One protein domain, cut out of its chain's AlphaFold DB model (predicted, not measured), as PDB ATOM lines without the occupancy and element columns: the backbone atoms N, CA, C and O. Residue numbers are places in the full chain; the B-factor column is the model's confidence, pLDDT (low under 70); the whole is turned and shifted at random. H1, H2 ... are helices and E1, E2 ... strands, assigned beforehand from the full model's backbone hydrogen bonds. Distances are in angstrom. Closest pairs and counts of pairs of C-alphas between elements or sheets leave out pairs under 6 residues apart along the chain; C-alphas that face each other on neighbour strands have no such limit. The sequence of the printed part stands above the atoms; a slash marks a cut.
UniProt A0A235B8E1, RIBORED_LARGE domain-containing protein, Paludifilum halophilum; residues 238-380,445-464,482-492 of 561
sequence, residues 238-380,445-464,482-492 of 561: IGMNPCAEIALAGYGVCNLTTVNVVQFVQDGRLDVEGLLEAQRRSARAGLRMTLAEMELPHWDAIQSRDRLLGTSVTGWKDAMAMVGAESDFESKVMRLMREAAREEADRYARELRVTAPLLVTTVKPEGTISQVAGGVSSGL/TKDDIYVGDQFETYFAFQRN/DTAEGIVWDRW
ATOM      1  N   ILE A 238      42.507 -13.753 -63.200       96.19
ATOM      2  CA  ILE A 238      41.919 -12.826 -62.231       96.19
ATOM      3  C   ILE A 238      41.334 -11.586 -62.899       96.19
ATOM      4  O   ILE A 238      41.716 -11.183 -63.988       96.19
ATOM      5  N   GLY A 239      40.414 -10.959 -62.187       95.44
ATOM      6  CA  GLY A 239      39.839  -9.669 -62.511       95.44
ATOM      7  C   GLY A 239      39.228  -9.069 -61.254       95.44
ATOM      8  O   GLY A 239      39.712  -9.274 -60.134       95.44
ATOM      9  N   MET A 240      38.131  -8.346 -61.428       94.81
ATOM     10  CA  MET A 240      37.418  -7.711 -60.327       94.81
ATOM     11  C   MET A 240      35.925  -7.631 -60.585       94.81
ATOM     12  O   MET A 240      35.451  -7.821 -61.702       94.81
ATOM     13  N   ASN A 241      35.181  -7.358 -59.522       95.50
ATOM     14  CA  ASN A 241      33.766  -7.040 -59.622       95.50
ATOM     15  C   ASN A 241      33.565  -5.588 -60.124       95.50
ATOM     16  O   ASN A 241      34.505  -4.793 -60.086       95.50
ATOM     17  N   PRO A 242      32.340  -5.196 -60.521       94.44
ATOM     18  CA  PRO A 242      32.067  -3.871 -61.092       94.44
ATOM     19  C   PRO A 242      32.429  -2.663 -60.219       94.44
ATOM     20  O   PRO A 242      32.675  -1.582 -60.743       94.44
ATOM     21  N   CYS A 243      32.463  -2.825 -58.894       94.69
ATOM     22  CA  CYS A 243      32.843  -1.761 -57.963       94.69
ATOM     23  C   CYS A 243      34.349  -1.745 -57.647       94.69
ATOM     24  O   CYS A 243      34.801  -0.883 -56.894       94.69
ATOM     25  N   ALA A 244      35.123  -2.649 -58.254       95.75
ATOM     26  CA  ALA A 244      36.573  -2.745 -58.169       95.75
ATOM     27  C   ALA A 244      37.154  -3.008 -56.767       95.75
ATOM     28  O   ALA A 244      38.358  -2.860 -56.583       95.75
ATOM     29  N   GLU A 245      36.368  -3.413 -55.766       97.31
ATOM     30  CA  GLU A 245      36.853  -3.652 -54.399       97.31
ATOM     31  C   GLU A 245      37.332  -5.090 -54.144       97.31
ATOM     32  O   GLU A 245      38.104  -5.307 -53.208       97.31
ATOM     33  N   ILE A 246      36.910  -6.072 -54.954       97.94
ATOM     34  CA  ILE A 246      37.256  -7.491 -54.779       97.94
ATOM     35  C   ILE A 246      38.142  -7.998 -55.918       97.94
ATOM     36  O   ILE A 246      37.745  -8.007 -57.079       97.94
ATOM     37  N   ALA A 247      39.316  -8.522 -55.558       97.00
ATOM     38  CA  ALA A 247      40.191  -9.290 -56.447       97.00
ATOM     39  C   ALA A 247      39.636 -10.710 -56.687       97.00
ATOM     40  O   ALA A 247      39.822 -11.616 -55.859       97.00
ATOM     41  N   LEU A 248      38.949 -10.906 -57.810       96.88
ATOM     42  CA  LEU A 248      38.242 -12.142 -58.146       96.88
ATOM     43  C   LEU A 248      39.069 -13.028 -59.075       96.88
ATOM     44  O   LEU A 248      39.731 -12.535 -59.975       96.88
ATOM     45  N   ALA A 249      38.993 -14.343 -58.883       95.94
ATOM     46  CA  ALA A 249      39.291 -15.286 -59.959       95.94
ATOM     47  C   ALA A 249      38.080 -15.375 -60.906       95.94
ATOM     48  O   ALA A 249      36.964 -15.041 -60.501       95.94
ATOM     49  N   GLY A 250      38.269 -15.884 -62.124       95.31
ATOM     50  CA  GLY A 250      37.158 -16.257 -63.004       95.31
ATOM     51  C   GLY A 250      36.128 -17.119 -62.263       95.31
ATOM     52  O   GLY A 250      36.499 -18.047 -61.543       95.31
ATOM     53  N   TYR A 251      34.843 -16.776 -62.412       94.94
ATOM     54  CA  TYR A 251      33.707 -17.382 -61.694       94.94
ATOM     55  C   TYR A 251      33.718 -17.211 -60.161       94.94
ATOM     56  O   TYR A 251      32.995 -17.906 -59.449       94.94
ATOM     57  N   GLY A 252      34.535 -16.297 -59.635       94.62
ATOM     58  CA  GLY A 252      34.495 -15.883 -58.237       94.62
ATOM     59  C   GLY A 252      33.353 -14.904 -57.950       94.62
ATOM     60  O   GLY A 252      32.888 -14.186 -58.833       94.62
ATOM     61  N   VAL A 253      32.946 -14.835 -56.684       94.31
ATOM     62  CA  VAL A 253      31.883 -13.940 -56.201       94.31
ATOM     63  C   VAL A 253      32.395 -12.985 -55.131       94.31
ATOM     64  O   VAL A 253      33.281 -13.331 -54.346       94.31
ATOM     65  N   CYS A 254      31.817 -11.785 -55.070       96.00
ATOM     66  CA  CYS A 254      31.968 -10.926 -53.903       96.00
ATOM     67  C   CYS A 254      31.098 -11.452 -52.747       96.00
ATOM     68  O   CYS A 254      29.986 -11.937 -52.954       96.00
ATOM     69  N   ASN A 255      31.605 -11.350 -51.520       97.38
ATOM     70  CA  ASN A 255      30.915 -11.781 -50.304       97.38
ATOM     71  C   ASN A 255      31.136 -10.726 -49.218       97.38
ATOM     72  O   ASN A 255      32.170 -10.719 -48.552       97.38
ATOM     73  N   LEU A 256      30.203  -9.782 -49.114       97.31
ATOM     74  CA  LEU A 256      30.429  -8.508 -48.437       97.31
ATOM     75  C   LEU A 256      29.625  -8.401 -47.142       97.31
ATOM     76  O   LEU A 256      28.433  -8.703 -47.097       97.31
ATOM     77  N   THR A 257      30.260  -7.857 -46.113       97.44
ATOM     78  CA  THR A 257      29.619  -7.388 -44.880       97.44
ATOM     79  C   THR A 257      30.104  -5.971 -44.590       97.44
ATOM     80  O   THR A 257      31.179  -5.597 -45.041       97.44
ATOM     81  N   THR A 258      29.349  -5.162 -43.843       97.25
ATOM     82  CA  THR A 258      29.767  -3.786 -43.510       97.25
ATOM     83  C   THR A 258      29.563  -3.502 -42.028       97.25
ATOM     84  O   THR A 258      28.497  -3.792 -41.485       97.25
ATOM     85  N   VAL A 259      30.556  -2.884 -41.384       97.62
ATOM     86  CA  VAL A 259      30.438  -2.314 -40.033       97.62
ATOM     87  C   VAL A 259      30.273  -0.792 -40.118       97.62
ATOM     88  O   VAL A 259      31.075  -0.112 -40.756       97.62
ATOM     89  N   ASN A 260      29.240  -0.247 -39.466       96.38
ATOM     90  CA  ASN A 260      29.072   1.201 -39.310       96.38
ATOM     91  C   ASN A 260      29.904   1.700 -38.120       96.38
ATOM     92  O   ASN A 260      29.553   1.438 -36.971       96.38
ATOM     93  N   VAL A 261      30.980   2.432 -38.398       96.56
ATOM     94  CA  VAL A 261      31.949   2.874 -37.382       96.56
ATOM     95  C   VAL A 261      31.378   3.971 -36.477       96.56
ATOM     96  O   VAL A 261      31.719   4.024 -35.297       96.56
ATOM     97  N   VAL A 262      30.444   4.791 -36.976       93.69
ATOM     98  CA  VAL A 262      29.806   5.870 -36.194       93.69
ATOM     99  C   VAL A 262      29.051   5.325 -34.978       93.69
ATOM    100  O   VAL A 262      29.014   5.977 -33.939       93.69
ATOM    101  N   GLN A 263      28.517   4.100 -35.053       95.38
ATOM    102  CA  GLN A 263      27.798   3.464 -33.935       95.38
ATOM    103  C   GLN A 263      28.690   3.162 -32.722       95.38
ATOM    104  O   GLN A 263      28.181   2.874 -31.641       95.38
ATOM    105  N   PHE A 264      30.010   3.235 -32.891       97.44
ATOM    106  CA  PHE A 264      30.992   3.006 -31.834       97.44
ATOM    107  C   PHE A 264      31.576   4.313 -31.293       97.44
ATOM    108  O   PHE A 264      32.533   4.283 -30.524       97.44
ATOM    109  N   VAL A 265      31.028   5.470 -31.672       95.31
ATOM    110  CA  VAL A 265      31.436   6.765 -31.121       95.31
ATOM    111  C   VAL A 265      30.512   7.155 -29.970       95.31
ATOM    112  O   VAL A 265      29.302   7.275 -30.143       95.31
ATOM    113  N   GLN A 266      31.087   7.384 -28.790       93.25
ATOM    114  CA  GLN A 266      30.378   7.831 -27.588       93.25
ATOM    115  C   GLN A 266      31.154   8.972 -26.930       93.25
ATOM    116  O   GLN A 266      32.358   8.856 -26.709       93.25
ATOM    117  N   ASP A 267      30.479  10.090 -26.651       90.69
ATOM    118  CA  ASP A 267      31.058  11.274 -25.995       90.69
ATOM    119  C   ASP A 267      32.394  11.744 -26.612       90.69
ATOM    120  O   ASP A 267      33.346  12.102 -25.914       90.69
ATOM    121  N   GLY A 268      32.487  11.711 -27.949       90.44
ATOM    122  CA  GLY A 268      33.689  12.105 -28.694       90.44
ATOM    123  C   GLY A 268      34.851  11.109 -28.603       90.44
ATOM    124  O   GLY A 268      35.983  11.461 -28.923       90.44
ATOM    125  N   ARG A 269      34.604   9.868 -28.170       95.00
ATOM    126  CA  ARG A 269      35.602   8.791 -28.090       95.00
ATOM    127  C   ARG A 269      35.141   7.576 -28.886       95.00
ATOM    128  O   ARG A 269      33.957   7.259 -28.906       95.00
ATOM    129  N   LEU A 270      36.090   6.880 -29.508       97.31
ATOM    130  CA  LEU A 270      35.825   5.629 -30.215       97.31
ATOM    131  C   LEU A 270      35.925   4.446 -29.240       97.31
ATOM    132  O   LEU A 270      36.980   4.236 -28.636       97.31
ATOM    133  N   ASP A 271      34.858   3.659 -29.114       98.31
ATOM    134  CA  ASP A 271      34.874   2.343 -28.473       98.31
ATOM    135  C   ASP A 271      35.571   1.333 -29.393       98.31
ATOM    136  O   ASP A 271      34.955   0.637 -30.203       98.31
ATOM    137  N   VAL A 272      36.899   1.294 -29.285       98.19
ATOM    138  CA  VAL A 272      37.730   0.418 -30.112       98.19
ATOM    139  C   VAL A 272      37.406  -1.053 -29.854       98.19
ATOM    140  O   VAL A 272      37.300  -1.801 -30.816       98.19
ATOM    141  N   GLU A 273      37.202  -1.494 -28.609       98.25
ATOM    142  CA  GLU A 273      36.959  -2.924 -28.350       98.25
ATOM    143  C   GLU A 273      35.598  -3.373 -28.892       98.25
ATOM    144  O   GLU A 273      35.514  -4.424 -29.532       98.25
ATOM    145  N   GLY A 274      34.550  -2.560 -28.721       98.62
ATOM    146  CA  GLY A 274      33.248  -2.824 -29.332       98.62
ATOM    147  C   GLY A 274      33.329  -2.902 -30.858       98.62
ATOM    148  O   GLY A 274      32.754  -3.812 -31.465       98.62
ATOM    149  N   LEU A 275      34.104  -2.006 -31.478       98.69
ATOM    150  CA  LEU A 275      34.340  -2.002 -32.922       98.69
ATOM    151  C   LEU A 275      35.071  -3.269 -33.391       98.69
ATOM    152  O   LEU A 275      34.674  -3.875 -34.389       98.69
ATOM    153  N   LEU A 276      36.107  -3.708 -32.667       98.88
ATOM    154  CA  LEU A 276      36.822  -4.950 -32.975       98.88
ATOM    155  C   LEU A 276      35.911  -6.170 -32.833       98.88
ATOM    156  O   LEU A 276      35.929  -7.053 -33.688       98.88
ATOM    157  N   GLU A 277      35.064  -6.217 -31.807       98.81
ATOM    158  CA  GLU A 277      34.109  -7.310 -31.628       98.81
ATOM    159  C   GLU A 277      33.049  -7.353 -32.741       98.81
ATOM    160  O   GLU A 277      32.706  -8.429 -33.246       98.81
ATOM    161  N   ALA A 278      32.565  -6.195 -33.192       98.75
ATOM    162  CA  ALA A 278      31.687  -6.111 -34.354       98.75
ATOM    163  C   ALA A 278      32.385  -6.595 -35.631       98.75
ATOM    164  O   ALA A 278      31.790  -7.336 -36.418       98.75
ATOM    165  N   GLN A 279      33.662  -6.256 -35.799       98.75
ATOM    166  CA  GLN A 279      34.467  -6.708 -36.927       98.75
ATOM    167  C   GLN A 279      34.677  -8.230 -36.924       98.75
ATOM    168  O   GLN A 279      34.510  -8.875 -37.961       98.75
ATOM    169  N   ARG A 280      34.938  -8.838 -35.758       98.88
ATOM    170  CA  ARG A 280      34.976 -10.303 -35.610       98.88
ATOM    171  C   ARG A 280      33.641 -10.919 -36.044       98.88
ATOM    172  O   ARG A 280      33.588 -11.829 -36.872       98.88
ATOM    173  N   ARG A 281      32.516 -10.385 -35.561       98.75
ATOM    174  CA  ARG A 281      31.172 -10.872 -35.941       98.75
ATOM    175  C   ARG A 281      30.890 -10.724 -37.435       98.75
ATOM    176  O   ARG A 281      30.283 -11.626 -38.014       98.75
ATOM    177  N   SER A 282      31.362  -9.637 -38.041       98.56
ATOM    178  CA  SER A 282      31.309  -9.378 -39.481       98.56
ATOM    179  C   SER A 282      32.039 -10.474 -40.268       98.56
ATOM    180  O   SER A 282      31.428 -11.119 -41.121       98.56
ATOM    181  N   ALA A 283      33.282 -10.799 -39.894       98.81
ATOM    182  CA  ALA A 283      34.051 -11.888 -40.505       98.81
ATOM    183  C   ALA A 283      33.351 -13.252 -40.365       98.81
ATOM    184  O   ALA A 283      33.242 -14.008 -41.332       98.81
ATOM    185  N   ARG A 284      32.785 -13.557 -39.188       98.62
ATOM    186  CA  ARG A 284      32.014 -14.797 -38.982       98.62
ATOM    187  C   ARG A 284      30.770 -14.872 -39.860       98.62
ATOM    188  O   ARG A 284      30.408 -15.961 -40.305       98.62
ATOM    189  N   ALA A 285      30.070 -13.752 -40.035       98.56
ATOM    190  CA  ALA A 285      28.896 -13.682 -40.894       98.56
ATOM    191  C   ALA A 285      29.283 -13.946 -42.349       98.56
ATOM    192  O   ALA A 285      28.705 -14.849 -42.950       98.56
ATOM    193  N   GLY A 286      30.312 -13.258 -42.854       98.19
ATOM    194  CA  GLY A 286      30.840 -13.502 -44.193       98.19
ATOM    195  C   GLY A 286      31.256 -14.963 -44.389       98.19
ATOM    196  O   GLY A 286      30.882 -15.575 -45.386       98.19
ATOM    197  N   LEU A 287      31.951 -15.577 -43.421       98.56
ATOM    198  CA  LEU A 287      32.388 -16.971 -43.557       98.56
ATOM    199  C   LEU A 287      31.210 -17.937 -43.686       98.56
ATOM    200  O   LEU A 287      31.255 -18.838 -44.521       98.56
ATOM    201  N   ARG A 288      30.132 -17.730 -42.921       98.19
ATOM    202  CA  ARG A 288      28.918 -18.551 -43.049       98.19
ATOM    203  C   ARG A 288      28.242 -18.396 -44.407       98.19
ATOM    204  O   ARG A 288      27.696 -19.379 -44.893       98.19
ATOM    205  N   MET A 289      28.297 -17.216 -45.030       97.62
ATOM    206  CA  MET A 289      27.749 -17.021 -46.380       97.62
ATOM    207  C   MET A 289      28.480 -17.889 -47.417       97.62
ATOM    208  O   MET A 289      27.838 -18.427 -48.310       97.62
ATOM    209  N   THR A 290      29.785 -18.144 -47.237       97.31
ATOM    210  CA  THR A 290      30.556 -19.047 -48.121       97.31
ATOM    211  C   THR A 290      30.173 -20.530 -48.003       97.31
ATOM    212  O   THR A 290      30.708 -21.364 -48.734       97.31
ATOM    213  N   LEU A 291      29.321 -20.898 -47.039       96.19
ATOM    214  CA  LEU A 291      28.861 -22.279 -46.848       96.19
ATOM    215  C   LEU A 291      27.615 -22.605 -47.676       96.19
ATOM    216  O   LEU A 291      27.226 -23.769 -47.724       96.19
ATOM    217  N   ALA A 292      26.971 -21.600 -48.274       94.31
ATOM    218  CA  ALA A 292      25.870 -21.833 -49.196       94.31
ATOM    219  C   ALA A 292      26.402 -22.493 -50.476       94.31
ATOM    220  O   ALA A 292      27.395 -22.032 -51.033       94.31
ATOM    221  N   GLU A 293      25.735 -23.556 -50.923       93.75
ATOM    222  CA  GLU A 293      26.025 -24.196 -52.207       93.75
ATOM    223  C   GLU A 293      25.514 -23.304 -53.341       93.75
ATOM    224  O   GLU A 293      24.352 -22.884 -53.338       93.75
ATOM    225  N   MET A 294      26.391 -22.983 -54.291       93.44
ATOM    226  CA  MET A 294      26.029 -22.166 -55.450       93.44
ATOM    227  C   MET A 294      25.328 -23.002 -56.524       93.44
ATOM    228  O   MET A 294      25.690 -24.147 -56.775       93.44
ATOM    229  N   GLU A 295      24.369 -22.394 -57.229       91.38
ATOM    230  CA  GLU A 295      23.591 -23.071 -58.283       91.38
ATOM    231  C   GLU A 295      24.460 -23.582 -59.445       91.38
ATOM    232  O   GLU A 295      24.138 -24.585 -60.083       91.38
ATOM    233  N   LEU A 296      25.568 -22.890 -59.734       92.56
ATOM    234  CA  LEU A 296      26.502 -23.241 -60.800       92.56
ATOM    235  C   LEU A 296      27.736 -23.950 -60.211       92.56
ATOM    236  O   LEU A 296      28.519 -23.302 -59.513       92.56
ATOM    237  N   PRO A 297      28.002 -25.229 -60.554       95.12
ATOM    238  CA  PRO A 297      29.071 -26.009 -59.916       95.12
ATOM    239  C   PRO A 297      30.472 -25.397 -60.031       95.12
ATOM    240  O   PRO A 297      31.298 -25.534 -59.134       95.12
ATOM    241  N   HIS A 298      30.758 -24.708 -61.138       94.69
ATOM    242  CA  HIS A 298      32.051 -24.058 -61.343       94.69
ATOM    243  C   HIS A 298      32.211 -22.782 -60.494       94.69
ATOM    244  O   HIS A 298      33.331 -22.467 -60.109       94.69
ATOM    245  N   TRP A 299      31.116 -22.103 -60.130       96.06
ATOM    246  CA  TRP A 299      31.134 -20.999 -59.161       96.06
ATOM    247  C   TRP A 299      31.283 -21.541 -57.741       96.06
ATOM    248  O   TRP A 299      32.087 -21.025 -56.965       96.06
ATOM    249  N   ASP A 300      30.570 -22.628 -57.421       96.44
ATOM    250  CA  ASP A 300      30.672 -23.296 -56.119       96.44
ATOM    251  C   ASP A 300      32.101 -23.777 -55.834       96.44
ATOM    252  O   ASP A 300      32.643 -23.547 -54.752       96.44
ATOM    253  N   ALA A 301      32.760 -24.362 -56.839       96.56
ATOM    254  CA  ALA A 301      34.145 -24.808 -56.735       96.56
ATOM    255  C   ALA A 301      35.108 -23.655 -56.400       96.56
ATOM    256  O   ALA A 301      35.980 -23.808 -55.540       96.56
ATOM    257  N   ILE A 302      34.946 -22.491 -57.043       96.75
ATOM    258  CA  ILE A 302      35.781 -21.309 -56.785       96.75
ATOM    259  C   ILE A 302      35.474 -20.712 -55.410       96.75
ATOM    260  O   ILE A 302      36.407 -20.419 -54.659       96.75
ATOM    261  N   GLN A 303      34.197 -20.601 -55.031       96.69
ATOM    262  CA  GLN A 303      33.800 -20.156 -53.694       96.69
ATOM    263  C   GLN A 303      34.365 -21.070 -52.603       96.69
ATOM    264  O   GLN A 303      34.922 -20.584 -51.622       96.69
ATOM    265  N   SER A 304      34.253 -22.385 -52.765       95.88
ATOM    266  CA  SER A 304      34.738 -23.364 -51.792       95.88
ATOM    267  C   SER A 304      36.264 -23.377 -51.675       95.88
ATOM    268  O   SER A 304      36.784 -23.608 -50.578       95.88
ATOM    269  N   ARG A 305      36.976 -23.107 -52.781       95.88
ATOM    270  CA  ARG A 305      38.440 -22.972 -52.822       95.88
ATOM    271  C   ARG A 305      38.909 -21.699 -52.122       95.88
ATOM    272  O   ARG A 305      39.766 -21.784 -51.250       95.88
ATOM    273  N   ASP A 306      38.371 -20.543 -52.513       97.25
ATOM    274  CA  ASP A 306      38.898 -19.239 -52.089       97.25
ATOM    275  C   ASP A 306      38.256 -18.710 -50.807       97.25
ATOM    276  O   ASP A 306      38.907 -17.989 -50.054       97.25
ATOM    277  N   ARG A 307      36.972 -19.009 -50.580       97.56
ATOM    278  CA  ARG A 307      36.148 -18.531 -49.454       97.56
ATOM    279  C   ARG A 307      36.345 -17.051 -49.132       97.56
ATOM    280  O   ARG A 307      36.437 -16.685 -47.964       97.56
ATOM    281  N   LEU A 308      36.423 -16.214 -50.171       98.25
ATOM    282  CA  LEU A 308      36.668 -14.778 -50.031       98.25
ATOM    283  C   LEU A 308      35.666 -14.152 -49.054       98.25
ATOM    284  O   LEU A 308      34.468 -14.445 -49.109       98.25
ATOM    285  N   LEU A 309      36.164 -13.277 -48.183       98.62
ATOM    286  CA  LEU A 309      35.347 -12.362 -47.393       98.62
ATOM    287  C   LEU A 309      35.687 -10.936 -47.805       98.62
ATOM    288  O   LEU A 309      36.825 -10.624 -48.130       98.62
ATOM    289  N   GLY A 310      34.704 -10.057 -47.727       98.25
ATOM    290  CA  GLY A 310      34.875  -8.627 -47.881       98.25
ATOM    291  C   GLY A 310      34.281  -7.912 -46.684       98.25
ATOM    292  O   GLY A 310      33.208  -7.319 -46.787       98.25
ATOM    293  N   THR A 311      34.966  -7.970 -45.540       98.44
ATOM    294  CA  THR A 311      34.563  -7.200 -44.362       98.44
ATOM    295  C   THR A 311      34.868  -5.730 -44.616       98.44
ATOM    296  O   THR A 311      36.028  -5.314 -44.609       98.44
ATOM    297  N   SER A 312      33.826  -4.955 -44.868       98.19
ATOM    298  CA  SER A 312      33.872  -3.540 -45.195       98.19
ATOM    299  C   SER A 312      33.499  -2.647 -44.017       98.19
ATOM    300  O   SER A 312      33.031  -3.114 -42.975       98.19
ATOM    301  N   VAL A 313      33.699  -1.345 -44.194       97.19
ATOM    302  CA  VAL A 313      33.363  -0.306 -43.217       97.19
ATOM    303  C   VAL A 313      32.598   0.825 -43.894       97.19
ATOM    304  O   VAL A 313      32.801   1.104 -45.072       97.19
ATOM    305  N   THR A 314      31.734   1.495 -43.139       95.81
ATOM    306  CA  THR A 314      31.081   2.749 -43.541       95.81
ATOM    307  C   THR A 314      31.058   3.713 -42.358       95.81
ATOM    308  O   THR A 314      31.212   3.300 -41.207       95.81
ATOM    309  N   GLY A 315      30.889   5.006 -42.627       93.44
ATOM    310  CA  GLY A 315      30.914   6.055 -41.611       93.44
ATOM    311  C   GLY A 315      32.312   6.315 -41.051       93.44
ATOM    312  O   GLY A 315      32.441   6.871 -39.964       93.44
ATOM    313  N   TRP A 316      33.368   5.888 -41.754       94.75
ATOM    314  CA  TRP A 316      34.740   6.007 -41.261       94.75
ATOM    315  C   TRP A 316      35.139   7.468 -41.061       94.75
ATOM    316  O   TRP A 316      35.518   7.857 -39.958       94.75
ATOM    317  N   LYS A 317      35.020   8.294 -42.109       92.69
ATOM    318  CA  LYS A 317      35.434   9.703 -42.054       92.69
ATOM    319  C   LYS A 317      34.608  10.512 -41.062       92.69
ATOM    320  O   LYS A 317      35.182  11.318 -40.334       92.69
ATOM    321  N   ASP A 318      33.311  10.232 -40.952       91.12
ATOM    322  CA  ASP A 318      32.471  10.855 -39.927       91.12
ATOM    323  C   ASP A 318      32.933  10.473 -38.515       91.12
ATOM    324  O   ASP A 318      33.162  11.352 -37.687       91.12
ATOM    325  N   ALA A 319      33.149   9.181 -38.242       92.75
ATOM    326  CA  ALA A 319      33.588   8.718 -36.927       92.75
ATOM    327  C   ALA A 319      34.944   9.319 -36.525       92.75
ATOM    328  O   ALA A 319      35.098   9.801 -35.401       92.75
ATOM    329  N   MET A 320      35.909   9.354 -37.450       93.38
ATOM    330  CA  MET A 320      37.229   9.946 -37.205       93.38
ATOM    331  C   MET A 320      37.140  11.456 -36.943       93.38
ATOM    332  O   MET A 320      37.774  11.958 -36.012       93.38
ATOM    333  N   ALA A 321      36.277  12.178 -37.664       89.62
ATOM    334  CA  ALA A 321      36.027  13.601 -37.420       89.62
ATOM    335  C   ALA A 321      35.322  13.868 -36.071       89.62
ATOM    336  O   ALA A 321      35.612  14.864 -35.391       89.62
ATOM    337  N   MET A 322      34.403  12.986 -35.661       89.38
ATOM    338  CA  MET A 322      33.696  13.088 -34.379       89.38
ATOM    339  C   MET A 322      34.648  12.946 -33.190       89.38
ATOM    340  O   MET A 322      34.519  13.702 -32.227       89.38
ATOM    341  N   VAL A 323      35.630  12.043 -33.277       92.56
ATOM    342  CA  VAL A 323      36.615  11.812 -32.203       92.56
ATOM    343  C   VAL A 323      37.872  12.678 -32.318       92.56
ATOM    344  O   VAL A 323      38.724  12.635 -31.434       92.56
ATOM    345  N   GLY A 324      37.995  13.471 -33.390       90.62
ATOM    346  CA  GLY A 324      39.177  14.295 -33.650       90.62
ATOM    347  C   GLY A 324      40.437  13.456 -33.860       90.62
ATOM    348  O   GLY A 324      41.485  13.781 -33.307       90.62
ATOM    349  N   ALA A 325      40.313  12.344 -34.588       90.81
ATOM    350  CA  ALA A 325      41.411  11.419 -34.829       90.81
ATOM    351  C   ALA A 325      42.521  12.050 -35.681       90.81
ATOM    352  O   ALA A 325      42.260  12.728 -36.671       90.81
ATOM    353  N   GLU A 326      43.764  11.749 -35.315       91.94
ATOM    354  CA  GLU A 326      44.941  11.989 -36.150       91.94
ATOM    355  C   GLU A 326      45.255  10.749 -37.008       91.94
ATOM    356  O   GLU A 326      44.833   9.629 -36.696       91.94
ATOM    357  N   SER A 327      46.050  10.926 -38.066       90.88
ATOM    358  CA  SER A 327      46.390   9.877 -39.042       90.88
ATOM    359  C   SER A 327      47.027   8.624 -38.422       90.88
ATOM    360  O   SER A 327      46.745   7.500 -38.854       90.88
ATOM    361  N   ASP A 328      47.846   8.786 -37.381       95.00
ATOM    362  CA  ASP A 328      48.468   7.675 -36.653       95.00
ATOM    363  C   ASP A 328      47.436   6.839 -35.888       95.00
ATOM    364  O   ASP A 328      47.521   5.604 -35.852       95.00
ATOM    365  N   PHE A 329      46.433   7.500 -35.302       96.56
ATOM    366  CA  PHE A 329      45.328   6.825 -34.632       96.56
ATOM    367  C   PHE A 329      44.458   6.081 -35.646       96.56
ATOM    368  O   PHE A 329      44.196   4.895 -35.445       96.56
ATOM    369  N   GLU A 330      44.091   6.725 -36.759       95.88
ATOM    370  CA  GLU A 330      43.346   6.083 -37.850       95.88
ATOM    371  C   GLU A 330      44.055   4.813 -38.334       95.88
ATOM    372  O   GLU A 330      43.475   3.724 -38.339       95.88
ATOM    373  N   SER A 331      45.346   4.926 -38.652       97.81
ATOM    374  CA  SER A 331      46.159   3.807 -39.139       97.81
ATOM    375  C   SER A 331      46.255   2.674 -38.115       97.81
ATOM    376  O   SER A 331      46.245   1.497 -38.478       97.81
ATOM    377  N   LYS A 332      46.336   3.004 -36.820       98.38
ATOM    378  CA  LYS A 332      46.333   2.007 -35.745       98.38
ATOM    379  C   LYS A 332      45.000   1.265 -35.663       98.38
ATOM    380  O   LYS A 332      45.017   0.040 -35.572       98.38
ATOM    381  N   VAL A 333      43.871   1.971 -35.709       98.44
ATOM    382  CA  VAL A 333      42.539   1.342 -35.669       98.44
ATOM    383  C   VAL A 333      42.323   0.459 -36.898       98.44
ATOM    384  O   VAL A 333      41.870  -0.673 -36.746       98.44
ATOM    385  N   MET A 334      42.730   0.911 -38.090       98.62
ATOM    386  CA  MET A 334      42.688   0.109 -39.321       98.62
ATOM    387  C   MET A 334      43.419  -1.230 -39.165       98.62
ATOM    388  O   MET A 334      42.844  -2.277 -39.466       98.62
ATOM    389  N   ARG A 335      44.656  -1.217 -38.645       98.81
ATOM    390  CA  ARG A 335      45.437  -2.448 -38.427       98.81
ATOM    391  C   ARG A 335      44.767  -3.383 -37.426       98.81
ATOM    392  O   ARG A 335      44.621  -4.563 -37.721       98.81
ATOM    393  N   LEU A 336      44.281  -2.850 -36.302       98.81
ATOM    394  CA  LEU A 336      43.572  -3.649 -35.299       98.81
ATOM    395  C   LEU A 336      42.302  -4.292 -35.874       98.81
ATOM    396  O   LEU A 336      42.037  -5.463 -35.617       98.81
ATOM    397  N   MET A 337      41.525  -3.561 -36.680       98.75
ATOM    398  CA  MET A 337      40.332  -4.113 -37.330       98.75
ATOM    399  C   MET A 337      40.682  -5.192 -38.358       98.75
ATOM    400  O   MET A 337      39.995  -6.212 -38.430       98.75
ATOM    401  N   ARG A 338      41.750  -4.993 -39.137       98.75
ATOM    402  CA  ARG A 338      42.244  -6.001 -40.081       98.75
ATOM    403  C   ARG A 338      42.649  -7.282 -39.363       98.75
ATOM    404  O   ARG A 338      42.194  -8.357 -39.749       98.75
ATOM    405  N   GLU A 339      43.464  -7.161 -38.320       98.75
ATOM    406  CA  GLU A 339      43.915  -8.284 -37.493       98.75
ATOM    407  C   GLU A 339      42.719  -9.016 -36.874       98.75
ATOM    408  O   GLU A 339      42.589 -10.225 -37.045       98.75
ATOM    409  N   ALA A 340      41.775  -8.285 -36.271       98.88
ATOM    410  CA  ALA A 340      40.573  -8.871 -35.681       98.88
ATOM    411  C   ALA A 340      39.719  -9.648 -36.700       98.88
ATOM    412  O   ALA A 340      39.220 -10.726 -36.379       98.88
ATOM    413  N   ALA A 341      39.556  -9.130 -37.923       98.81
ATOM    414  CA  ALA A 341      38.820  -9.820 -38.983       98.81
ATOM    415  C   ALA A 341      39.537 -11.098 -39.439       98.81
ATOM    416  O   ALA A 341      38.912 -12.155 -39.526       98.81
ATOM    417  N   ARG A 342      40.844 -11.000 -39.712       98.62
ATOM    418  CA  ARG A 342      41.681 -12.101 -40.205       98.62
ATOM    419  C   ARG A 342      41.794 -13.228 -39.180       98.62
ATOM    420  O   ARG A 342      41.496 -14.376 -39.502       98.62
ATOM    421  N   GLU A 343      42.150 -12.909 -37.939       98.69
ATOM    422  CA  GLU A 343      42.278 -13.904 -36.868       98.69
ATOM    423  C   GLU A 343      40.954 -14.623 -36.594       98.69
ATOM    424  O   GLU A 343      40.924 -15.841 -36.404       98.69
ATOM    425  N   GLU A 344      39.838 -13.888 -36.598       98.88
ATOM    426  CA  GLU A 344      38.514 -14.475 -36.412       98.88
ATOM    427  C   GLU A 344      38.105 -15.361 -37.590       98.88
ATOM    428  O   GLU A 344      37.589 -16.457 -37.363       98.88
ATOM    429  N   ALA A 345      38.341 -14.917 -38.827       98.69
ATOM    430  CA  ALA A 345      38.061 -15.695 -40.029       98.69
ATOM    431  C   ALA A 345      38.817 -17.032 -40.010       98.69
ATOM    432  O   ALA A 345      38.205 -18.087 -40.185       98.69
ATOM    433  N   ASP A 346      40.116 -17.005 -39.708       98.56
ATOM    434  CA  ASP A 346      40.964 -18.198 -39.666       98.56
ATOM    435  C   ASP A 346      40.588 -19.123 -38.496       98.56
ATOM    436  O   ASP A 346      40.498 -20.349 -38.653       98.56
ATOM    437  N   ARG A 347      40.321 -18.557 -37.309       98.69
ATOM    438  CA  ARG A 347      39.863 -19.328 -36.143       98.69
ATOM    439  C   ARG A 347      38.529 -20.008 -36.427       98.69
ATOM    440  O   ARG A 347      38.368 -21.187 -36.113       98.69
ATOM    441  N   TYR A 348      37.578 -19.283 -37.013       98.62
ATOM    442  CA  TYR A 348      36.239 -19.802 -37.257       98.62
ATOM    443  C   TYR A 348      36.213 -20.799 -38.423       98.62
ATOM    444  O   TYR A 348      35.523 -21.812 -38.335       98.62
ATOM    445  N   ALA A 349      37.040 -20.613 -39.457       98.56
ATOM    446  CA  ALA A 349      37.237 -21.613 -40.510       98.56
ATOM    447  C   ALA A 349      37.771 -22.934 -39.944       98.56
ATOM    448  O   ALA A 349      37.268 -24.006 -40.286       98.56
ATOM    449  N   ARG A 350      38.718 -22.868 -38.998       98.50
ATOM    450  CA  ARG A 350      39.220 -24.045 -38.274       98.50
ATOM    451  C   ARG A 350      38.133 -24.732 -37.446       98.50
ATOM    452  O   ARG A 350      38.059 -25.958 -37.455       98.50
ATOM    453  N   GLU A 351      37.302 -23.963 -36.745       98.44
ATOM    454  CA  GLU A 351      36.167 -24.480 -35.965       98.44
ATOM    455  C   GLU A 351      35.167 -25.227 -36.861       98.44
ATOM    456  O   GLU A 351      34.753 -26.342 -36.541       98.44
ATOM    457  N   LEU A 352      34.849 -24.646 -38.020       98.00
ATOM    458  CA  LEU A 352      33.935 -25.208 -39.017       98.00
ATOM    459  C   LEU A 352      34.571 -26.298 -39.895       98.00
ATOM    460  O   LEU A 352      33.856 -26.985 -40.620       98.00
ATOM    461  N   ARG A 353      35.896 -26.481 -39.813       97.75
ATOM    462  CA  ARG A 353      36.692 -27.412 -40.633       97.75
ATOM    463  C   ARG A 353      36.564 -27.152 -42.136       97.75
ATOM    464  O   ARG A 353      36.452 -28.085 -42.927       97.75
ATOM    465  N   VAL A 354      36.608 -25.881 -42.515       97.56
ATOM    466  CA  VAL A 354      36.631 -25.424 -43.910       97.56
ATOM    467  C   VAL A 354      37.947 -24.715 -44.221       97.56
ATOM    468  O   VAL A 354      38.710 -24.379 -43.314       97.56
ATOM    469  N   THR A 355      38.230 -24.491 -45.506       95.44
ATOM    470  CA  THR A 355      39.389 -23.702 -45.948       95.44
ATOM    471  C   THR A 355      39.349 -22.303 -45.327       95.44
ATOM    472  O   THR A 355      38.281 -21.698 -45.218       95.44
ATOM    473  N   ALA A 356      40.501 -21.782 -44.905       97.25
ATOM    474  CA  ALA A 356      40.586 -20.391 -44.476       97.25
ATOM    475  C   ALA A 356      40.334 -19.457 -45.678       97.25
ATOM    476  O   ALA A 356      40.812 -19.759 -46.774       97.25
ATOM    477  N   PRO A 357      39.606 -18.342 -45.501       98.38
ATOM    478  CA  PRO A 357      39.442 -17.334 -46.541       98.38
ATOM    479  C   PRO A 357      40.772 -16.847 -47.107       98.38
ATOM    480  O   PRO A 357      41.658 -16.437 -46.355       98.38
ATOM    481  N   LEU A 358      40.898 -16.829 -48.431       98.38
ATOM    482  CA  LEU A 358      42.106 -16.357 -49.099       98.38
ATOM    483  C   LEU A 358      42.361 -14.869 -48.812       98.38
ATOM    484  O   LEU A 358      43.468 -14.486 -48.448       98.38
ATOM    485  N   LEU A 359      41.323 -14.040 -48.915       98.62
ATOM    486  CA  LEU A 359      41.337 -12.609 -48.593       98.62
ATOM    487  C   LEU A 359      40.090 -12.277 -47.756       98.62
ATOM    488  O   LEU A 359      39.056 -12.931 -47.922       98.62
ATOM    489  N   VAL A 360      40.215 -11.320 -46.828       98.81
ATOM    490  CA  VAL A 360      39.204 -11.052 -45.788       98.81
ATOM    491  C   VAL A 360      38.670  -9.619 -45.783       98.81
ATOM    492  O   VAL A 360      37.479  -9.404 -45.550       98.81
ATOM    493  N   THR A 361      39.531  -8.624 -45.995       98.81
ATOM    494  CA  THR A 361      39.186  -7.206 -45.804       98.81
ATOM    495  C   THR A 361      39.167  -6.436 -47.121       98.81
ATOM    496  O   THR A 361      40.020  -6.615 -47.993       98.81
ATOM    497  N   THR A 362      38.190  -5.540 -47.255       98.62
ATOM    498  CA  THR A 362      37.972  -4.683 -48.431       98.62
ATOM    499  C   THR A 362      37.265  -3.395 -48.012       98.62
ATOM    500  O   THR A 362      36.640  -3.356 -46.951       98.62
ATOM    501  N   VAL A 363      37.271  -2.360 -48.851       98.00
ATOM    502  CA  VAL A 363      36.340  -1.233 -48.697       98.00
ATOM    503  C   VAL A 363      35.515  -1.095 -49.963       98.00
ATOM    504  O   VAL A 363      36.068  -0.833 -51.025       98.00
ATOM    505  N   LYS A 364      34.198  -1.275 -49.857       95.06
ATOM    506  CA  LYS A 364      33.271  -1.080 -50.971       95.06
ATOM    507  C   LYS A 364      32.722   0.355 -50.945       95.06
ATOM    508  O   LYS A 364      32.643   0.949 -49.863       95.06
ATOM    509  N   PRO A 365      32.273   0.907 -52.083       85.94
ATOM    510  CA  PRO A 365      31.557   2.171 -52.079       85.94
ATOM    511  C   PRO A 365      30.155   1.921 -51.504       85.94
ATOM    512  O   PRO A 365      29.338   1.197 -52.074       85.94
ATOM    513  N   GLU A 366      29.874   2.473 -50.327       87.31
ATOM    514  CA  GLU A 366      28.630   2.196 -49.612       87.31
ATOM    515  C   GLU A 366      27.522   3.168 -50.037       87.31
ATOM    516  O   GLU A 366      27.331   4.217 -49.422       87.31
ATOM    517  N   GLY A 367      26.804   2.849 -51.113       82.75
ATOM    518  CA  GLY A 367      25.698   3.674 -51.608       82.75
ATOM    519  C   GLY A 367      24.474   3.611 -50.693       82.75
ATOM    520  O   GLY A 367      24.194   4.544 -49.953       82.75
ATOM    521  N   THR A 368      23.735   2.504 -50.737       84.62
ATOM    522  CA  THR A 368      22.432   2.379 -50.057       84.62
ATOM    523  C   THR A 368      22.554   2.148 -48.551       84.62
ATOM    524  O   THR A 368      21.830   2.773 -47.778       84.62
ATOM    525  N   ILE A 369      23.458   1.269 -48.101       87.75
ATOM    526  CA  ILE A 369      23.510   0.888 -46.678       87.75
ATOM    527  C   ILE A 369      24.000   2.054 -45.815       87.75
ATOM    528  O   ILE A 369      23.541   2.182 -44.689       87.75
ATOM    529  N   SER A 370      24.851   2.946 -46.331       88.25
ATOM    530  CA  SER A 370      25.287   4.147 -45.603       88.25
ATOM    531  C   SER A 370      24.111   5.081 -45.298       88.25
ATOM    532  O   SER A 370      24.032   5.644 -44.208       88.25
ATOM    533  N   GLN A 371      23.143   5.164 -46.217       86.00
ATOM    534  CA  GLN A 371      21.908   5.926 -46.026       86.00
ATOM    535  C   GLN A 371      21.019   5.272 -44.968       86.00
ATOM    536  O   GLN A 371      20.585   5.943 -44.035       86.00
ATOM    537  N   VAL A 372      20.822   3.950 -45.053       86.31
ATOM    538  CA  VAL A 372      20.083   3.181 -44.032       86.31
ATOM    539  C   VAL A 372      20.757   3.285 -42.660       86.31
ATOM    540  O   VAL A 372      20.089   3.326 -41.632       86.31
ATOM    541  N   ALA A 373      22.084   3.388 -42.635       85.50
ATOM    542  CA  ALA A 373      22.904   3.490 -41.439       85.50
ATOM    543  C   ALA A 373      22.954   4.909 -40.833       85.50
ATOM    544  O   ALA A 373      23.884   5.219 -40.087       85.50
ATOM    545  N   GLY A 374      21.957   5.750 -41.130       80.25
ATOM    546  CA  GLY A 374      21.825   7.105 -40.593       80.25
ATOM    547  C   GLY A 374      22.427   8.201 -41.472       80.25
ATOM    548  O   GLY A 374      22.720   9.275 -40.961       80.25
ATOM    549  N   GLY A 375      22.630   7.949 -42.770       83.62
ATOM    550  CA  GLY A 375      23.189   8.946 -43.691       83.62
ATOM    551  C   GLY A 375      24.670   9.249 -43.447       83.62
ATOM    552  O   GLY A 375      25.100  10.384 -43.650       83.62
ATOM    553  N   VAL A 376      25.427   8.245 -42.992       88.25
ATOM    554  CA  VAL A 376      26.863   8.366 -42.691       88.25
ATOM    555  C   VAL A 376      27.720   8.333 -43.959       88.25
ATOM    556  O   VAL A 376      27.267   7.928 -45.031       88.25
ATOM    557  N   SER A 377      28.990   8.706 -43.827       91.06
ATOM    558  CA  SER A 377      29.966   8.703 -44.912       91.06
ATOM    559  C   SER A 377      30.091   7.320 -45.573       91.06
ATOM    560  O   SER A 377      30.023   6.273 -44.920       91.06
ATOM    561  N   SER A 378      30.252   7.302 -46.895       92.44
ATOM    562  CA  SER A 378      30.187   6.090 -47.717       92.44
ATOM    563  C   SER A 378      31.569   5.465 -47.917       92.44
ATOM    564  O   SER A 378      32.382   6.003 -48.664       92.44
ATOM    565  N   GLY A 379      31.849   4.317 -47.291       93.94
ATOM    566  CA  GLY A 379      33.163   3.668 -47.407       93.94
ATOM    567  C   GLY A 379      34.309   4.614 -47.021       93.94
ATOM    568  O   GLY A 379      34.392   5.053 -45.871       93.94
ATOM    569  N   LEU A 380      35.164   4.944 -47.998       92.56
ATOM    570  CA  LEU A 380      36.283   5.890 -47.868       92.56
ATOM    571  C   LEU A 380      35.903   7.368 -48.042       92.56
ATOM    572  O   LEU A 380      36.691   8.244 -47.681       92.56
ATOM    573  N   THR A 445      34.367  17.867 -45.156       88.38
ATOM    574  CA  THR A 445      33.447  17.427 -46.201       88.38
ATOM    575  C   THR A 445      34.194  17.184 -47.501       88.38
ATOM    576  O   THR A 445      35.381  17.489 -47.616       88.38
ATOM    577  N   LYS A 446      33.494  16.656 -48.507       86.50
ATOM    578  CA  LYS A 446      34.048  16.508 -49.858       86.50
ATOM    579  C   LYS A 446      34.540  17.837 -50.467       86.50
ATOM    580  O   LYS A 446      35.389  17.805 -51.349       86.50
ATOM    581  N   ASP A 447      34.023  18.980 -50.008       87.31
ATOM    582  CA  ASP A 447      34.373  20.295 -50.551       87.31
ATOM    583  C   ASP A 447      35.674  20.837 -49.938       87.31
ATOM    584  O   ASP A 447      36.341  21.654 -50.573       87.31
ATOM    585  N   ASP A 448      36.056  20.338 -48.756       88.75
ATOM    586  CA  ASP A 448      37.244  20.752 -47.994       88.75
ATOM    587  C   ASP A 448      38.514  19.972 -48.370       88.75
ATOM    588  O   ASP A 448      39.609  20.319 -47.928       88.75
ATOM    589  N   ILE A 449      38.370  18.899 -49.150       91.69
ATOM    590  CA  ILE A 449      39.463  17.998 -49.524       91.69
ATOM    591  C   ILE A 449      39.892  18.188 -50.980       91.69
ATOM    592  O   ILE A 449      39.116  18.608 -51.849       91.69
ATOM    593  N   TYR A 450      41.145  17.827 -51.232       94.50
ATOM    594  CA  TYR A 450      41.792  17.855 -52.537       94.50
ATOM    595  C   TYR A 450      42.170  16.435 -52.972       94.50
ATOM    596  O   TYR A 450      42.021  15.459 -52.225       94.50
ATOM    597  N   VAL A 451      42.632  16.282 -54.211       95.94
ATOM    598  CA  VAL A 451      42.967  14.969 -54.780       95.94
ATOM    599  C   VAL A 451      44.027  14.232 -53.951       95.94
ATOM    600  O   VAL A 451      43.935  13.019 -53.755       95.94
ATOM    601  N   GLY A 452      44.984  14.972 -53.378       96.75
ATOM    602  CA  GLY A 452      46.017  14.434 -52.493       96.75
ATOM    603  C   GLY A 452      45.442  13.783 -51.232       96.75
ATOM    604  O   GLY A 452      45.800  12.652 -50.914       96.75
ATOM    605  N   ASP A 453      44.493  14.436 -50.556       95.25
ATOM    606  CA  ASP A 453      43.875  13.921 -49.322       95.25
ATOM    607  C   ASP A 453      43.062  12.640 -49.571       95.25
ATOM    608  O   ASP A 453      43.025  11.715 -48.745       95.25
ATOM    609  N   GLN A 454      42.403  12.578 -50.731       96.62
ATOM    610  CA  GLN A 454      41.656  11.402 -51.172       96.62
ATOM    611  C   GLN A 454      42.596  10.221 -51.434       96.62
ATOM    612  O   GLN A 454      42.321   9.107 -50.977       96.62
ATOM    613  N   PHE A 455      43.726  10.461 -52.106       97.75
ATOM    614  CA  PHE A 455      44.736   9.431 -52.329       97.75
ATOM    615  C   PHE A 455      45.424   8.992 -51.041       97.75
ATOM    616  O   PHE A 455      45.592   7.791 -50.841       97.75
ATOM    617  N   GLU A 456      45.764   9.905 -50.132       96.12
ATOM    618  CA  GLU A 456      46.333   9.520 -48.838       96.12
ATOM    619  C   GLU A 456      45.366   8.645 -48.040       96.12
ATOM    620  O   GLU A 456      45.779   7.632 -47.474       96.12
ATOM    621  N   THR A 457      44.067   8.952 -48.077       96.12
ATOM    622  CA  THR A 457      43.037   8.082 -47.496       96.12
ATOM    623  C   THR A 457      43.038   6.702 -48.156       96.12
ATOM    624  O   THR A 457      43.123   5.690 -47.461       96.12
ATOM    625  N   TYR A 458      42.986   6.646 -49.489       97.94
ATOM    626  CA  TYR A 458      43.009   5.388 -50.236       97.94
ATOM    627  C   TYR A 458      44.242   4.546 -49.885       97.94
ATOM    628  O   TYR A 458      44.107   3.407 -49.439       97.94
ATOM    629  N   PHE A 459      45.446   5.108 -49.985       98.19
ATOM    630  CA  PHE A 459      46.673   4.371 -49.705       98.19
ATOM    631  C   PHE A 459      46.853   4.024 -48.220       98.19
ATOM    632  O   PHE A 459      47.462   3.001 -47.899       98.19
ATOM    633  N   ALA A 460      46.331   4.829 -47.291       97.88
ATOM    634  CA  ALA A 460      46.302   4.464 -45.875       97.88
ATOM    635  C   ALA A 460      45.487   3.182 -45.659       97.88
ATOM    636  O   ALA A 460      45.968   2.267 -44.988       97.88
ATOM    637  N   PHE A 461      44.315   3.063 -46.285       98.19
ATOM    638  CA  PHE A 461      43.506   1.844 -46.229       98.19
ATOM    639  C   PHE A 461      44.163   0.663 -46.944       98.19
ATOM    640  O   PHE A 461      44.223  -0.427 -46.373       98.19
ATOM    641  N   GLN A 462      44.724   0.878 -48.138       97.69
ATOM    642  CA  GLN A 462      45.435  -0.163 -48.889       97.69
ATOM    643  C   GLN A 462      46.582  -0.790 -48.093       97.69
ATOM    644  O   GLN A 462      46.837  -1.984 -48.247       97.69
ATOM    645  N   ARG A 463      47.264  -0.002 -47.252       97.38
ATOM    646  CA  ARG A 463      48.375  -0.458 -46.406       97.38
ATOM    647  C   ARG A 463      47.915  -1.073 -45.089       97.38
ATOM    648  O   ARG A 463      48.441  -2.103 -44.667       97.38
ATOM    649  N   ASN A 464      46.972  -0.422 -44.412       98.44
ATOM    650  CA  ASN A 464      46.671  -0.727 -43.014       98.44
ATOM    651  C   ASN A 464      45.464  -1.646 -42.823       98.44
ATOM    652  O   ASN A 464      45.415  -2.348 -41.817       98.44
ATOM    653  N   ASP A 482      46.669  16.804 -63.375       96.12
ATOM    654  CA  ASP A 482      48.098  16.479 -63.489       96.12
ATOM    655  C   ASP A 482      48.670  15.939 -62.164       96.12
ATOM    656  O   ASP A 482      49.555  15.081 -62.150       96.12
ATOM    657  N   THR A 483      48.129  16.404 -61.031       97.75
ATOM    658  CA  THR A 483      48.514  15.928 -59.694       97.75
ATOM    659  C   THR A 483      47.972  14.521 -59.453       97.75
ATOM    660  O   THR A 483      48.695  13.666 -58.946       97.75
ATOM    661  N   ALA A 484      46.727  14.252 -59.860       97.56
ATOM    662  CA  ALA A 484      46.121  12.925 -59.794       97.56
ATOM    663  C   ALA A 484      46.948  11.890 -60.577       97.56
ATOM    664  O   ALA A 484      47.296  10.836 -60.041       97.56
ATOM    665  N   GLU A 485      47.317  12.226 -61.815       97.44
ATOM    666  CA  GLU A 485      48.173  11.397 -62.669       97.44
ATOM    667  C   GLU A 485      49.556  11.178 -62.037       97.44
ATOM    668  O   GLU A 485      50.048  10.049 -61.985       97.44
ATOM    669  N   GLY A 486      50.176  12.247 -61.521       98.19
ATOM    670  CA  GLY A 486      51.466  12.188 -60.833       98.19
ATOM    671  C   GLY A 486      51.464  11.230 -59.644       98.19
ATOM    672  O   GLY A 486      52.333  10.367 -59.560       98.19
ATOM    673  N   ILE A 487      50.449  11.314 -58.779       98.38
ATOM    674  CA  ILE A 487      50.319  10.438 -57.607       98.38
ATOM    675  C   ILE A 487      50.198   8.968 -58.025       98.38
ATOM    676  O   ILE A 487      50.886   8.117 -57.457       98.38
ATOM    677  N   VAL A 488      49.349   8.654 -59.012       98.06
ATOM    678  CA  VAL A 488      49.197   7.276 -59.510       98.06
ATOM    679  C   VAL A 488      50.505   6.761 -60.097       98.06
ATOM    680  O   VAL A 488      50.902   5.632 -59.816       98.06
ATOM    681  N   TRP A 489      51.198   7.583 -60.883       98.00
ATOM    682  CA  TRP A 489      52.476   7.204 -61.469       98.00
ATOM    683  C   TRP A 489      53.545   6.932 -60.412       98.00
ATOM    684  O   TRP A 489      54.236   5.916 -60.486       98.00
ATOM    685  N   ASP A 490      53.704   7.826 -59.440       98.12
ATOM    686  CA  ASP A 490      54.756   7.725 -58.428       98.12
ATOM    687  C   ASP A 490      54.503   6.565 -57.457       98.12
ATOM    688  O   ASP A 490      55.446   5.983 -56.922       98.12
ATOM    689  N   ARG A 491      53.232   6.196 -57.264       97.50
ATOM    690  CA  ARG A 491      52.785   5.186 -56.292       97.50
ATOM    691  C   ARG A 491      52.115   3.980 -56.948       97.50
ATOM    692  O   ARG A 491      51.270   3.332 -56.331       97.50
ATOM    693  N   TRP A 492      52.501   3.672 -58.187       97.75
ATOM    694  CA  TRP A 492      51.904   2.606 -58.997       97.75
ATOM    695  C   TRP A 492      51.844   1.255 -58.273       97.75
ATOM    696  O   TRP A 492      50.806   0.597 -58.278       97.75
TER     697      TRP A 492
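This is residues 238 to 380, 445 to 464 and 482 to 492 of the 561 residues of the protein "RIBORED_LARGE domain-containing protein" of Paludifilum halophilum (UniProt A0A235B8E1). Two short parallel strands, E3 and E4, make a narrow ribbon in the middle of the model, with H2 packed on it and the long H5 packed on H2. H1 and H4 pack together at the ribbon's far end, the E1 E2 hairpin comes near H3 away from H2, and H7 leads out from residues 331 to 338 of H5 to H8, the element farthest from the middle. The printed part has 174 residues, with eight named helices and four named strands in the order E1 E2 E3 H1 H2 H3 E4 H4 H5 H6 H7 H8; the class is mostly helix. It is compact, with a radius of gyration of the C-alphas of 17.0 A, and spans 49 by 41 by 28 A.

Find C-alpha 238 at (41.919, -12.826, -62.231), where E1, residues 238 to 240, begins; E2 follows at 247 to 249 and E3 at 256 to 260, 13.4 A long. Next come H1, 261 to 264; H2, 272 to 289, 25.9 A; H3, 297 to 306, 14.3 A; E4, 310 to 314, 12.8 A; and H4, 316 to 323. H5, 327 to 352, runs 37.2 A from C-alpha 327 at (46.390, 9.877, -39.042). Then look for H6, 368 to 372; H7, 451 to 464, 20.0 A; and H8, 482 to 490, ending at C-alpha 490 at (54.756, 7.725, -58.428).

Look first at the parallel neighbours E3 and E4, where N 312 and O 257 are 2.7 A apart, within hydrogen-bond range. With H1, H2 and H3 between them they form a strand-helix-strand unit, two parallel neighbour strands joined through helices. The closest C-alphas of E3 and H2 are Thr 257 and Ser 282, 6.0 A. H2 touches H5 at Arg 280 and Ala 341, C-alphas 5.1 A apart, at a steep tilt of 40 degrees, the same way. H1 touches H4 at Val 262 and Ala 319, C-alphas 4.8 A apart. H7 touches H5 with residues 460 to 464 alone, and H8 at Val 451 and Ala 484, C-alphas 6.3 A apart. In the antiparallel hairpin E1 and E2, N 239 and O 248 are 2.8 A apart. H3 and H6 touch no helix. Every O i to N i+4 pair is within range in H2 to H8; H1 is too short for one.

The C-alphas farthest apart, those of Arg 353 and Asp 482, are 50.8 A apart. Residues 381 to 444 are not printed, a gap of 12.0 A between C-alphas 380 and 445; residues 465 to 481 leave 26.8 A between C-alphas 464 and 482. Of the links printed whole, H5 to H6 is long, with 15 residues. No printed residue is under 70 in pLDDT.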